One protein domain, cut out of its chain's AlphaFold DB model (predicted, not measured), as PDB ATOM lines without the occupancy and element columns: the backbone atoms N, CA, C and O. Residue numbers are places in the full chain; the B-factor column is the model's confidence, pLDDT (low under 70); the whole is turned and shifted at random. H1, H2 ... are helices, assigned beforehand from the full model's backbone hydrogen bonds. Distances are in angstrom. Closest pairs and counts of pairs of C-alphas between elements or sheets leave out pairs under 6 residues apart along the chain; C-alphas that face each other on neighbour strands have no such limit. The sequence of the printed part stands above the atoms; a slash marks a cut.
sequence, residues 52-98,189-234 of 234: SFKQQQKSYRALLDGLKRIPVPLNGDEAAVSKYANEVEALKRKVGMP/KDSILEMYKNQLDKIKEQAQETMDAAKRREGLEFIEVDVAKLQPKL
ATOM      1  N   SER A  52     129.058 151.884 166.624       76.31
ATOM      2  CA  SER A  52     129.846 153.025 166.147       76.31
ATOM      3  C   SER A  52     131.179 153.128 166.887       76.31
ATOM      4  O   SER A  52     132.219 153.337 166.261       76.31
ATOM      5  N   PHE A  53     131.175 152.915 168.205       76.06
ATOM      6  CA  PHE A  53     132.383 152.919 169.026       76.06
ATOM      7  C   PHE A  53     133.337 151.772 168.661       76.06
ATOM      8  O   PHE A  53     134.519 152.011 168.396       76.06
ATOM      9  N   LYS A  54     132.830 150.534 168.559       78.56
ATOM     10  CA  LYS A  54     133.613 149.358 168.133       78.56
ATOM     11  C   LYS A  54     134.212 149.569 166.737       78.56
ATOM     12  O   LYS A  54     135.392 149.281 166.521       78.56
ATOM     13  N   GLN A  55     133.437 150.124 165.805       78.69
ATOM     14  CA  GLN A  55     133.893 150.410 164.446       78.69
ATOM     15  C   GLN A  55     134.982 151.494 164.419       78.69
ATOM     16  O   GLN A  55     135.986 151.336 163.717       78.69
ATOM     17  N   GLN A  56     134.840 152.560 165.211       76.44
ATOM     18  CA  GLN A  56     135.877 153.587 165.355       76.44
ATOM     19  C   GLN A  56     137.163 153.006 165.952       76.44
ATOM     20  O   GLN A  56     138.246 153.239 165.413       76.44
ATOM     21  N   GLN A  57     137.060 152.188 167.001       80.31
ATOM     22  CA  GLN A  57     138.220 151.558 167.633       80.31
ATOM     23  C   GLN A  57     138.946 150.600 166.675       80.31
ATOM     24  O   GLN A  57     140.178 150.596 166.617       80.31
ATOM     25  N   LYS A  58     138.199 149.814 165.890       82.69
ATOM     26  CA  LYS A  58     138.756 148.926 164.858       82.69
ATOM     27  C   LYS A  58     139.503 149.715 163.783       82.69
ATOM     28  O   LYS A  58     140.637 149.372 163.451       82.69
ATOM     29  N   SER A  59     138.890 150.788 163.290       74.94
ATOM     30  CA  SER A  59     139.482 151.667 162.273       74.94
ATOM     31  C   SER A  59     140.745 152.360 162.799       74.94
ATOM     32  O   SER A  59     141.746 152.441 162.094       74.94
ATOM     33  N   TYR A  60     140.745 152.764 164.074       75.25
ATOM     34  CA  TYR A  60     141.899 153.372 164.738       75.25
ATOM     35  C   TYR A  60     143.073 152.401 164.905       75.25
ATOM     36  O   TYR A  60     144.206 152.742 164.574       75.25
ATOM     37  N   ARG A  61     142.821 151.167 165.360       76.06
ATOM     38  CA  ARG A  61     143.874 150.137 165.449       76.06
ATOM     39  C   ARG A  61     144.471 149.835 164.074       76.06
ATOM     40  O   ARG A  61     145.689 149.786 163.939       76.06
ATOM     41  N   ALA A  62     143.623 149.716 163.053       79.06
ATOM     42  CA  ALA A  62     144.069 149.505 161.680       79.06
ATOM     43  C   ALA A  62     144.886 150.692 161.134       79.06
ATOM     44  O   ALA A  62     145.849 150.475 160.397       79.06
ATOM     45  N   LEU A  63     144.541 151.931 161.515       79.19
ATOM     46  CA  LEU A  63     145.345 153.111 161.200       79.19
ATOM     47  C   LEU A  63     146.722 153.017 161.861       79.19
ATOM     48  O   LEU A  63     147.721 153.141 161.161       79.19
ATOM     49  N   LEU A  64     146.786 152.763 163.172       76.25
ATOM     50  CA  LEU A  64     148.055 152.654 163.897       76.25
ATOM     51  C   LEU A  64     148.957 151.579 163.291       76.25
ATOM     52  O   LEU A  64     150.118 151.854 163.013       76.25
ATOM     53  N   ASP A  65     148.420 150.390 163.018       78.19
ATOM     54  CA  ASP A  65     149.190 149.298 162.413       78.19
ATOM     55  C   ASP A  65     149.640 149.598 160.979       78.19
ATOM     56  O   ASP A  65     150.708 149.147 160.555       78.19
ATOM     57  N   GLY A  66     148.852 150.368 160.227       77.44
ATOM     58  CA  GLY A  66     149.246 150.848 158.909       77.44
ATOM     59  C   GLY A  66     150.332 151.925 158.974       77.44
ATOM     60  O   GLY A  66     151.273 151.873 158.184       77.44
ATOM     61  N   LEU A  67     150.252 152.846 159.940       78.69
ATOM     62  CA  LEU A  67     151.230 153.918 160.140       78.69
ATOM     63  C   LEU A  67     152.622 153.373 160.479       78.69
ATOM     64  O   LEU A  67     153.604 153.917 159.986       78.69
ATOM     65  N   LYS A  68     152.728 152.243 161.195       75.06
ATOM     66  CA  LYS A  68     154.023 151.574 161.463       75.06
ATOM     67  C   LYS A  68     154.801 151.191 160.202       75.06
ATOM     68  O   LYS A  68     156.006 150.948 160.230       75.06
ATOM     69  N   ARG A  69     154.098 151.055 159.075       78.81
ATOM     70  CA  ARG A  69     154.678 150.652 157.786       78.81
ATOM     71  C   ARG A  69     155.086 151.845 156.929       78.81
ATOM     72  O   ARG A  69     155.780 151.639 155.936       78.81
ATOM     73  N   ILE A  70     154.669 153.051 157.305       77.94
ATOM     74  CA  ILE A  70     154.945 154.288 156.584       77.94
ATOM     75  C   ILE A  70     156.136 154.974 157.274       77.94
ATOM     76  O   ILE A  70     156.046 155.299 158.458       77.94
ATOM     77  N   PRO A  71     157.270 155.178 156.581       76.81
ATOM     78  CA  PRO A  71     158.415 155.866 157.164       76.81
ATOM     79  C   PRO A  71     158.084 157.344 157.394       76.81
ATOM     80  O   PRO A  71     157.584 158.017 156.492       76.81
ATOM     81  N   VAL A  72     158.388 157.852 158.588       77.06
ATOM     82  CA  VAL A  72     158.164 159.259 158.936       77.06
ATOM     83  C   VAL A  72     159.315 160.111 158.374       77.06
ATOM     84  O   VAL A  72     160.469 159.883 158.751       77.06
ATOM     85  N   PRO A  73     159.054 161.084 157.479       76.50
ATOM     86  CA  PRO A  73     160.107 161.897 156.879       76.50
ATOM     87  C   PRO A  73     160.520 163.040 157.819       76.50
ATOM     88  O   PRO A  73     159.957 164.131 157.780       76.50
ATOM     89  N   LEU A  74     161.523 162.797 158.670       70.94
ATOM     90  CA  LEU A  74     162.074 163.802 159.599       70.94
ATOM     91  C   LEU A  74     163.151 164.711 158.977       70.94
ATOM     92  O   LEU A  74     163.640 165.647 159.613       70.94
ATOM     93  N   ASN A  75     163.524 164.446 157.724       67.88
ATOM     94  CA  ASN A  75     164.539 165.187 156.979       67.88
ATOM     95  C   ASN A  75     164.057 166.557 156.462       67.88
ATOM     96  O   ASN A  75     164.879 167.332 155.980       67.88
ATOM     97  N   GLY A  76     162.757 166.860 156.561       63.69
ATOM     98  CA  GLY A  76     162.179 168.129 156.105       63.69
ATOM     99  C   GLY A  76     162.068 168.269 154.581       63.69
ATOM    100  O   GLY A  76     161.753 169.352 154.097       63.69
ATOM    101  N   ASP A  77     162.311 167.196 153.817       78.31
ATOM    102  CA  ASP A  77     162.151 167.206 152.361       78.31
ATOM    103  C   ASP A  77     160.664 167.275 151.990       78.31
ATOM    104  O   ASP A  77     159.880 166.373 152.292       78.31
ATOM    105  N   GLU A  78     160.271 168.341 151.298       75.38
ATOM    106  CA  GLU A  78     158.890 168.596 150.897       75.38
ATOM    107  C   GLU A  78     158.303 167.475 150.026       75.38
ATOM    108  O   GLU A  78     157.123 167.135 150.170       75.38
ATOM    109  N   ALA A  79     159.120 166.840 149.180       82.56
ATOM    110  CA  ALA A  79     158.680 165.701 148.378       82.56
ATOM    111  C   ALA A  79     158.373 164.479 149.259       82.56
ATOM    112  O   ALA A  79     157.369 163.788 149.049       82.56
ATOM    113  N   ALA A  80     159.197 164.241 150.280       80.94
ATOM    114  CA  ALA A  80     158.999 163.164 151.242       80.94
ATOM    115  C   ALA A  80     157.769 163.415 152.129       80.94
ATOM    116  O   ALA A  80     156.968 162.500 152.329       80.94
ATOM    117  N   VAL A  81     157.558 164.657 152.582       80.62
ATOM    118  CA  VAL A  81     156.365 165.049 153.352       80.62
ATOM    119  C   VAL A  81     155.093 164.902 152.517       80.62
ATOM    120  O   VAL A  81     154.100 164.356 152.993       80.62
ATOM    121  N   SER A  82     155.122 165.323 151.250       82.50
ATOM    122  CA  SER A  82     153.993 165.153 150.328       82.50
ATOM    123  C   SER A  82     153.654 163.676 150.112       82.50
ATOM    124  O   SER A  82     152.488 163.277 150.170       82.50
ATOM    125  N   LYS A  83     154.670 162.825 149.920       85.00
ATOM    126  CA  LYS A  83     154.478 161.376 149.795       85.00
ATOM    127  C   LYS A  83     153.869 160.779 151.066       85.00
ATOM    128  O   LYS A  83     152.881 160.056 150.969       85.00
ATOM    129  N   TYR A  84     154.401 161.140 152.232       82.12
ATOM    130  CA  TYR A  84     153.878 160.718 153.531       82.12
ATOM    131  C   TYR A  84     152.410 161.126 153.718       82.12
ATOM    132  O   TYR A  84     151.571 160.277 154.010       82.12
ATOM    133  N   ALA A  85     152.067 162.390 153.459       83.31
ATOM    134  CA  ALA A  85     150.694 162.889 153.541       83.31
ATOM    135  C   ALA A  85     149.733 162.085 152.647       83.31
ATOM    136  O   ALA A  85     148.659 161.677 153.089       83.31
ATOM    137  N   ASN A  86     150.136 161.801 151.405       85.81
ATOM    138  CA  ASN A  86     149.330 161.013 150.472       85.81
ATOM    139  C   ASN A  86     149.144 159.558 150.936       85.81
ATOM    140  O   ASN A  86     148.037 159.025 150.840       85.81
ATOM    141  N   GLU A  87     150.196 158.917 151.452       85.00
ATOM    142  CA  GLU A  87     150.131 157.545 151.970       85.00
ATOM    143  C   GLU A  87     149.242 157.450 153.219       85.00
ATOM    144  O   GLU A  87     148.432 156.526 153.330       85.00
ATOM    145  N   VAL A  88     149.317 158.435 154.118       82.75
ATOM    146  CA  VAL A  88     148.471 158.501 155.318       82.75
ATOM    147  C   VAL A  88     147.005 158.758 154.960       82.75
ATOM    148  O   VAL A  88     146.124 158.070 155.479       82.75
ATOM    149  N   GLU A  89     146.705 159.695 154.057       81.56
ATOM    150  CA  GLU A  89     145.323 159.936 153.609       81.56
ATOM    151  C   GLU A  89     144.739 158.720 152.870       81.56
ATOM    152  O   GLU A  89     143.573 158.366 153.068       81.56
ATOM    153  N   ALA A  90     145.547 158.025 152.063       85.81
ATOM    154  CA  ALA A  90     145.136 156.776 151.423       85.81
ATOM    155  C   ALA A  90     144.867 155.667 152.454       85.81
ATOM    156  O   ALA A  90     143.879 154.934 152.330       85.81
ATOM    157  N   LEU A  91     145.702 155.566 153.493       83.25
ATOM    158  CA  LEU A  91     145.507 154.620 154.587       83.25
ATOM    159  C   LEU A  91     144.212 154.911 155.351       83.25
ATOM    160  O   LEU A  91     143.430 153.982 155.543       83.25
ATOM    161  N   LYS A  92     143.941 156.174 155.715       80.50
ATOM    162  CA  LYS A  92     142.689 156.588 156.380       80.50
ATOM    163  C   LYS A  92     141.466 156.120 155.601       80.50
ATOM    164  O   LYS A  92     140.631 155.406 156.155       80.50
ATOM    165  N   ARG A  93     141.420 156.413 154.295       85.38
ATOM    166  CA  ARG A  93     140.331 155.958 153.414       85.38
ATOM    167  C   ARG A  93     140.188 154.439 153.411       85.38
ATOM    168  O   ARG A  93     139.075 153.931 153.499       85.38
ATOM    169  N   LYS A  94     141.306 153.709 153.345       85.19
ATOM    170  CA  LYS A  94     141.309 152.240 153.342       85.19
ATOM    171  C   LYS A  94     140.762 151.646 154.642       85.19
ATOM    172  O   LYS A  94     140.096 150.616 154.593       85.19
ATOM    173  N   VAL A  95     141.040 152.271 155.785       82.31
ATOM    174  CA  VAL A  95     140.561 151.803 157.096       82.31
ATOM    175  C   VAL A  95     139.177 152.349 157.460       82.31
ATOM    176  O   VAL A  95     138.717 152.123 158.573       82.31
ATOM    177  N   GLY A  96     138.504 153.052 156.542       77.88
ATOM    178  CA  GLY A  96     137.178 153.626 156.775       77.88
ATOM    179  C   GLY A  96     137.184 154.869 157.668       77.88
ATOM    180  O   GLY A  96     136.134 155.258 158.173       77.88
ATOM    181  N   MET A  97     138.347 155.495 157.874       77.00
ATOM    182  CA  MET A  97     138.436 156.795 158.534       77.00
ATOM    183  C   MET A  97     138.270 157.919 157.506       77.00
ATOM    184  O   MET A  97     138.881 157.862 156.433       77.00
ATOM    185  N   PRO A  98     137.477 158.957 157.823       75.31
ATOM    186  CA  PRO A  98     137.308 160.086 156.926       75.31
ATOM    187  C   PRO A  98     138.648 160.817 156.728       75.31
ATOM    188  O   PRO A  98     139.404 160.996 157.694       75.31
ATOM    189  N   LYS A 189     145.075 171.133 148.991       75.50
ATOM    190  CA  LYS A 189     146.278 170.286 148.977       75.50
ATOM    191  C   LYS A 189     147.414 170.926 149.769       75.50
ATOM    192  O   LYS A 189     148.008 170.246 150.602       75.50
ATOM    193  N   ASP A 190     147.653 172.214 149.550       76.56
ATOM    194  CA  ASP A 190     148.715 172.971 150.209       76.56
ATOM    195  C   ASP A 190     148.479 173.030 151.724       76.56
ATOM    196  O   ASP A 190     149.400 172.778 152.491       76.56
ATOM    197  N   SER A 191     147.231 173.237 152.163       75.81
ATOM    198  CA  SER A 191     146.879 173.286 153.594       75.81
ATOM    199  C   SER A 191     147.015 171.921 154.273       75.81
ATOM    200  O   SER A 191     147.515 171.831 155.391       75.81
ATOM    201  N   ILE A 192     146.616 170.831 153.603       77.69
ATOM    202  CA  ILE A 192     146.835 169.471 154.125       77.69
ATOM    203  C   ILE A 192     148.338 169.198 154.255       77.69
ATOM    204  O   ILE A 192     148.779 168.634 155.253       77.69
ATOM    205  N   LEU A 193     149.136 169.609 153.273       78.94
ATOM    206  CA  LEU A 193     150.582 169.421 153.293       78.94
ATOM    207  C   LEU A 193     151.255 170.266 154.384       78.94
ATOM    208  O   LEU A 193     152.089 169.740 155.117       78.94
ATOM    209  N   GLU A 194     150.864 171.531 154.545       80.38
ATOM    210  CA  GLU A 194     151.312 172.415 155.632       80.38
ATOM    211  C   GLU A 194     150.952 171.832 157.006       80.38
ATOM    212  O   GLU A 194     151.787 171.785 157.905       80.38
ATOM    213  N   MET A 195     149.750 171.271 157.144       77.12
ATOM    214  CA  MET A 195     149.329 170.563 158.350       77.12
ATOM    215  C   MET A 195     150.263 169.388 158.681       77.12
ATOM    216  O   MET A 195     150.677 169.241 159.831       77.12
ATOM    217  N   TYR A 196     150.602 168.553 157.694       77.81
ATOM    218  CA  TYR A 196     151.530 167.437 157.900       77.81
ATOM    219  C   TYR A 196     152.961 167.913 158.179       77.81
ATOM    220  O   TYR A 196     153.617 167.320 159.031       77.81
ATOM    221  N   LYS A 197     153.429 168.994 157.541       81.50
ATOM    222  CA  LYS A 197     154.722 169.625 157.864       81.50
ATOM    223  C   LYS A 197     154.773 170.067 159.326       81.50
ATOM    224  O   LYS A 197     155.624 169.589 160.063       81.50
ATOM    225  N   ASN A 198     153.790 170.849 159.775       79.12
ATOM    226  CA  ASN A 198     153.730 171.339 161.155       79.12
ATOM    227  C   ASN A 198     153.656 170.192 162.178       79.12
ATOM    228  O   ASN A 198     154.217 170.286 163.268       79.12
ATOM    229  N   GLN A 199     152.972 169.089 161.849       75.06
ATOM    230  CA  GLN A 199     152.972 167.891 162.694       75.06
ATOM    231  C   GLN A 199     154.352 167.234 162.767       75.06
ATOM    232  O   GLN A 199     154.771 166.832 163.850       75.06
ATOM    233  N   LEU A 200     155.048 167.112 161.636       79.12
ATOM    234  CA  LEU A 200     156.388 166.532 161.582       79.12
ATOM    235  C   LEU A 200     157.413 167.402 162.307       79.12
ATOM    236  O   LEU A 200     158.243 166.854 163.028       79.12
ATOM    237  N   ASP A 201     157.309 168.725 162.195       78.56
ATOM    238  CA  ASP A 201     158.158 169.663 162.931       78.56
ATOM    239  C   ASP A 201     157.943 169.519 164.442       78.56
ATOM    240  O   ASP A 201     158.909 169.345 165.180       78.56
ATOM    241  N   LYS A 202     156.688 169.422 164.905       78.50
ATOM    242  CA  LYS A 202     156.390 169.147 166.323       78.50
ATOM    243  C   LYS A 202     156.909 167.786 166.786       78.50
ATOM    244  O   LYS A 202     157.414 167.674 167.899       78.50
ATOM    245  N   ILE A 203     156.804 166.746 165.955       77.81
ATOM    246  CA  ILE A 203     157.376 165.423 166.264       77.81
ATOM    247  C   ILE A 203     158.902 165.517 166.366       77.81
ATOM    248  O   ILE A 203     159.491 164.915 167.261       77.81
ATOM    249  N   LYS A 204     159.541 166.274 165.471       73.25
ATOM    250  CA  LYS A 204     160.988 166.485 165.460       73.25
ATOM    251  C   LYS A 204     161.450 167.240 166.705       73.25
ATOM    252  O   LYS A 204     162.384 166.780 167.355       73.25
ATOM    253  N   GLU A 205     160.769 168.324 167.065       77.81
ATOM    254  CA  GLU A 205     161.019 169.088 168.292       77.81
ATOM    255  C   GLU A 205     160.868 168.201 169.532       77.81
ATOM    256  O   GLU A 205     161.803 168.087 170.320       77.81
ATOM    257  N   GLN A 206     159.755 167.472 169.661       75.81
ATOM    258  CA  GLN A 206     159.525 166.562 170.792       75.81
ATOM    259  C   GLN A 206     160.559 165.435 170.869       75.81
ATOM    260  O   GLN A 206     161.005 165.069 171.961       75.81
ATOM    261  N   ALA A 207     160.943 164.861 169.726       76.31
ATOM    262  CA  ALA A 207     161.981 163.840 169.673       76.31
ATOM    263  C   ALA A 207     163.325 164.414 170.133       76.31
ATOM    264  O   ALA A 207     164.024 163.772 170.916       76.31
ATOM    265  N   GLN A 208     163.664 165.625 169.689       75.06
ATOM    266  CA  GLN A 208     164.900 166.304 170.053       75.06
ATOM    267  C   GLN A 208     164.936 166.665 171.541       75.06
ATOM    268  O   GLN A 208     165.897 166.308 172.218       75.06
ATOM    269  N   GLU A 209     163.855 167.227 172.084       76.75
ATOM    270  CA  GLU A 209     163.715 167.480 173.523       76.75
ATOM    271  C   GLU A 209     163.868 166.196 174.352       76.75
ATOM    272  O   GLU A 209     164.575 166.177 175.362       76.75
ATOM    273  N   THR A 210     163.241 165.100 173.913       75.31
ATOM    274  CA  THR A 210     163.326 163.805 174.607       75.31
ATOM    275  C   THR A 210     164.743 163.232 174.549       75.31
ATOM    276  O   THR A 210     165.237 162.708 175.550       75.31
ATOM    277  N   MET A 211     165.418 163.344 173.401       72.12
ATOM    278  CA  MET A 211     166.809 162.915 173.246       72.12
ATOM    279  C   MET A 211     167.752 163.741 174.117       72.12
ATOM    280  O   MET A 211     168.590 163.164 174.805       72.12
ATOM    281  N   ASP A 212     167.601 165.061 174.140       78.31
ATOM    282  CA  ASP A 212     168.436 165.942 174.954       78.31
ATOM    283  C   ASP A 212     168.215 165.688 176.452       78.31
ATOM    284  O   ASP A 212     169.176 165.633 177.224       78.31
ATOM    285  N   ALA A 213     166.972 165.434 176.871       77.00
ATOM    286  CA  ALA A 213     166.665 165.013 178.235       77.00
ATOM    287  C   ALA A 213     167.312 163.659 178.589       77.00
ATOM    288  O   ALA A 213     167.873 163.513 179.679       77.00
ATOM    289  N   ALA A 214     167.281 162.681 177.676       74.19
ATOM    290  CA  ALA A 214     167.922 161.380 177.874       74.19
ATOM    291  C   ALA A 214     169.453 161.501 177.951       74.19
ATOM    292  O   ALA A 214     170.059 160.941 178.865       74.19
ATOM    293  N   LYS A 215     170.072 162.297 177.067       74.56
ATOM    294  CA  LYS A 215     171.519 162.564 177.082       74.56
ATOM    295  C   LYS A 215     171.971 163.182 178.399       74.56
ATOM    296  O   LYS A 215     172.954 162.712 178.963       74.56
ATOM    297  N   ARG A 216     171.235 164.172 178.918       77.88
ATOM    298  CA  ARG A 216     171.516 164.788 180.228       77.88
ATOM    299  C   ARG A 216     171.389 163.786 181.374       77.88
ATOM    300  O   ARG A 216     172.222 163.772 182.273       77.88
ATOM    301  N   ARG A 217     170.357 162.932 181.347       76.38
ATOM    302  CA  ARG A 217     170.129 161.912 182.384       76.38
ATOM    303  C   ARG A 217     171.217 160.837 182.397       76.38
ATOM    304  O   ARG A 217     171.567 160.345 183.463       76.38
ATOM    305  N   GLU A 218     171.713 160.455 181.224       77.62
ATOM    306  CA  GLU A 218     172.638 159.326 181.047       77.62
ATOM    307  C   GLU A 218     174.102 159.762 180.864       77.62
ATOM    308  O   GLU A 218     174.979 158.916 180.714       77.62
ATOM    309  N   GLY A 219     174.391 161.069 180.896       70.00
ATOM    310  CA  GLY A 219     175.741 161.608 180.696       70.00
ATOM    311  C   GLY A 219     176.277 161.412 179.270       70.00
ATOM    312  O   GLY A 219     177.487 161.354 179.066       70.00
ATOM    313  N   LEU A 220     175.387 161.298 178.279       72.19
ATOM    314  CA  LEU A 220     175.697 161.010 176.869       72.19
ATOM    315  C   LEU A 220     175.744 162.276 175.994       72.19
ATOM    316  O   LEU A 220     175.496 162.224 174.791       72.19
ATOM    317  N   GLU A 221     176.044 163.431 176.588       70.00
ATOM    318  CA  GLU A 221     176.056 164.737 175.905       70.00
ATOM    319  C   GLU A 221     177.058 164.805 174.739       70.00
ATOM    320  O   GLU A 221     176.899 165.612 173.830       70.00
ATOM    321  N   PHE A 222     178.049 163.909 174.724       66.75
ATOM    322  CA  PHE A 222     179.041 163.777 173.658       66.75
ATOM    323  C   PHE A 222     178.512 163.101 172.378       66.75
ATOM    324  O   PHE A 222     179.210 163.099 171.365       66.75
ATOM    325  N   ILE A 223     177.316 162.496 172.400       65.31
ATOM    326  CA  ILE A 223     176.734 161.835 171.225       65.31
ATOM    327  C   ILE A 223     175.921 162.849 170.414       65.31
ATOM    328  O   ILE A 223     174.859 163.310 170.840       65.31
ATOM    329  N   GLU A 224     176.375 163.145 169.199       60.72
ATOM    330  CA  GLU A 224     175.639 163.961 168.234       60.72
ATOM    331  C   GLU A 224     174.695 163.063 167.416       60.72
ATOM    332  O   GLU A 224     175.131 162.208 166.644       60.72
ATOM    333  N   VAL A 225     173.382 163.205 167.631       61.78
ATOM    334  CA  VAL A 225     172.359 162.425 166.918       61.78
ATOM    335  C   VAL A 225     171.700 163.334 165.895       61.78
ATOM    336  O   VAL A 225     171.063 164.321 166.256       61.78
ATOM    337  N   ASP A 226     171.840 162.982 164.623       64.38
ATOM    338  CA  ASP A 226     171.226 163.705 163.515       64.38
ATOM    339  C   ASP A 226     169.781 163.227 163.307       64.38
ATOM    340  O   ASP A 226     169.525 162.184 162.697       64.38
ATOM    341  N   VAL A 227     168.827 164.003 163.826       61.25
ATOM    342  CA  VAL A 227     167.386 163.702 163.766       61.25
ATOM    343  C   VAL A 227     166.880 163.611 162.323       61.25
ATOM    344  O   VAL A 227     165.958 162.848 162.041       61.25
ATOM    345  N   ALA A 228     167.512 164.327 161.386       61.09
ATOM    346  CA  ALA A 228     167.141 164.307 159.973       61.09
ATOM    347  C   ALA A 228     167.540 162.997 159.271       61.09
ATOM    348  O   ALA A 228     166.980 162.666 158.225       61.09
ATOM    349  N   LYS A 229     168.480 162.233 159.841       62.28
ATOM    350  CA  LYS A 229     168.881 160.907 159.339       62.28
ATOM    351  C   LYS A 229     168.070 159.764 159.945       62.28
ATOM    352  O   LYS A 229     168.192 158.628 159.486       62.28
ATOM    353  N   LEU A 230     167.241 160.039 160.950       61.22
ATOM    354  CA  LEU A 230     166.363 159.036 161.532       61.22
ATOM    355  C   LEU A 230     165.174 158.791 160.596       61.22
ATOM    356  O   LEU A 230     164.480 159.716 160.185       61.22
ATOM    357  N   GLN A 231     164.915 157.518 160.297       60.88
ATOM    358  CA  GLN A 231     163.697 157.065 159.621       60.88
ATOM    359  C   GLN A 231     162.865 156.227 160.595       60.88
ATOM    360  O   GLN A 231     162.808 154.998 160.459       60.88
ATOM    361  N   PRO A 232     162.284 156.844 161.639       61.41
ATOM    362  CA  PRO A 232     161.509 156.091 162.600       61.41
ATOM    363  C   PRO A 232     160.255 155.529 161.931       61.41
ATOM    364  O   PRO A 232     159.620 156.154 161.077       61.41
ATOM    365  N   LYS A 233     159.921 154.314 162.350       60.47
ATOM    366  CA  LYS A 233     158.628 153.684 162.112       60.47
ATOM    367  C   LYS A 233     157.811 153.858 163.388       60.47
ATOM    368  O   LYS A 233     158.371 153.710 164.474       60.47
ATOM    369  N   LEU A 234     156.539 154.222 163.242       53.91
ATOM    370  CA  LEU A 234     155.592 154.315 164.361       53.91
ATOM    371  C   LEU A 234     155.243 152.933 164.940       53.91
ATOM    372  O   LEU A 234     155.496 151.917 164.255       53.91
TER     373      LEU A 234
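What this domain is: This is residues 52 to 98 and 189 to 234 of the 234 residues of an uncharacterized protein of Coccomyxa subellipsoidea (strain C-169) (UniProt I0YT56). A short helical hairpin, H1 and H2, forms one limb of an open, L-like model; the long helix H3 meets H2 near the first residues of both, about at a right angle, and reaches far away from that corner. From the far end of H3, residues 219 to 234, with no named element, fold back toward the middle. The printed part has 93 residues with three named helices in the order H1, H2, H3 and no named strand; the class is all helix. The whole is loose, with a radius of gyration of the C-alphas of 15.9 A, and elongated, spanning 49 by 31 by 19 A.

How they stand to each other: H1, residues 52 to 67, touches H2, residues 78 to 94, with residues 63 to 67 alone, and H2 touches H1 with residues 88 to 92 alone. The closest C-alphas of the two, those of Leu 63 and Lys 92, are 6.5 A apart. They run opposite ways at a shallow tilt of 34.6 degrees, only just short of steep, and form a helical hairpin. H2 also touches H3, residues 189 to 218, with residues 81 to 85 alone, and H3 touches H2 with residues 192 to 197 alone. Their closest C-alphas, those of Ser 82 and Leu 193, are 6.2 A apart, and their lines are about perpendicular, at 76 degrees. H1 and H3 are apart. In H1, H2 and H3 every O i to N i+4 pair is within hydrogen-bond range.

Where its parts are: H1 begins at Ser 52, with its C-alpha at (129.846, 153.025, 166.147), and its first and last C-alphas are 22.2 A apart. H2 runs from Glu 78, with its C-alpha at (158.890, 168.596, 150.897), to Lys 94 and is 24.1 A long from first to last C-alpha. H3, the longest helix with 30 residues, runs from Lys 189 to Glu 218, where the C-alpha is at (172.638, 159.326, 181.047), and measures 42.9 A from first to last C-alpha.

The domain as a whole: The two C-alphas farthest apart are those of Ser 52 and Phe 222, at 50.9 A. Residues 99 to 188 are cut out, and C-alphas 98 and 189 are 15.7 A apart across the cut, which falls between H2 and H3. The link from H1 to H2, 10 residues, is short. Residues 219 to 234, which end at the chain's last residue, have C-alphas 7 to 28 A from the mean of the C-alphas. The mean pLDDT of the printed part is 75.6; it is under 70 at residues 75 to 76 and 222 to 234.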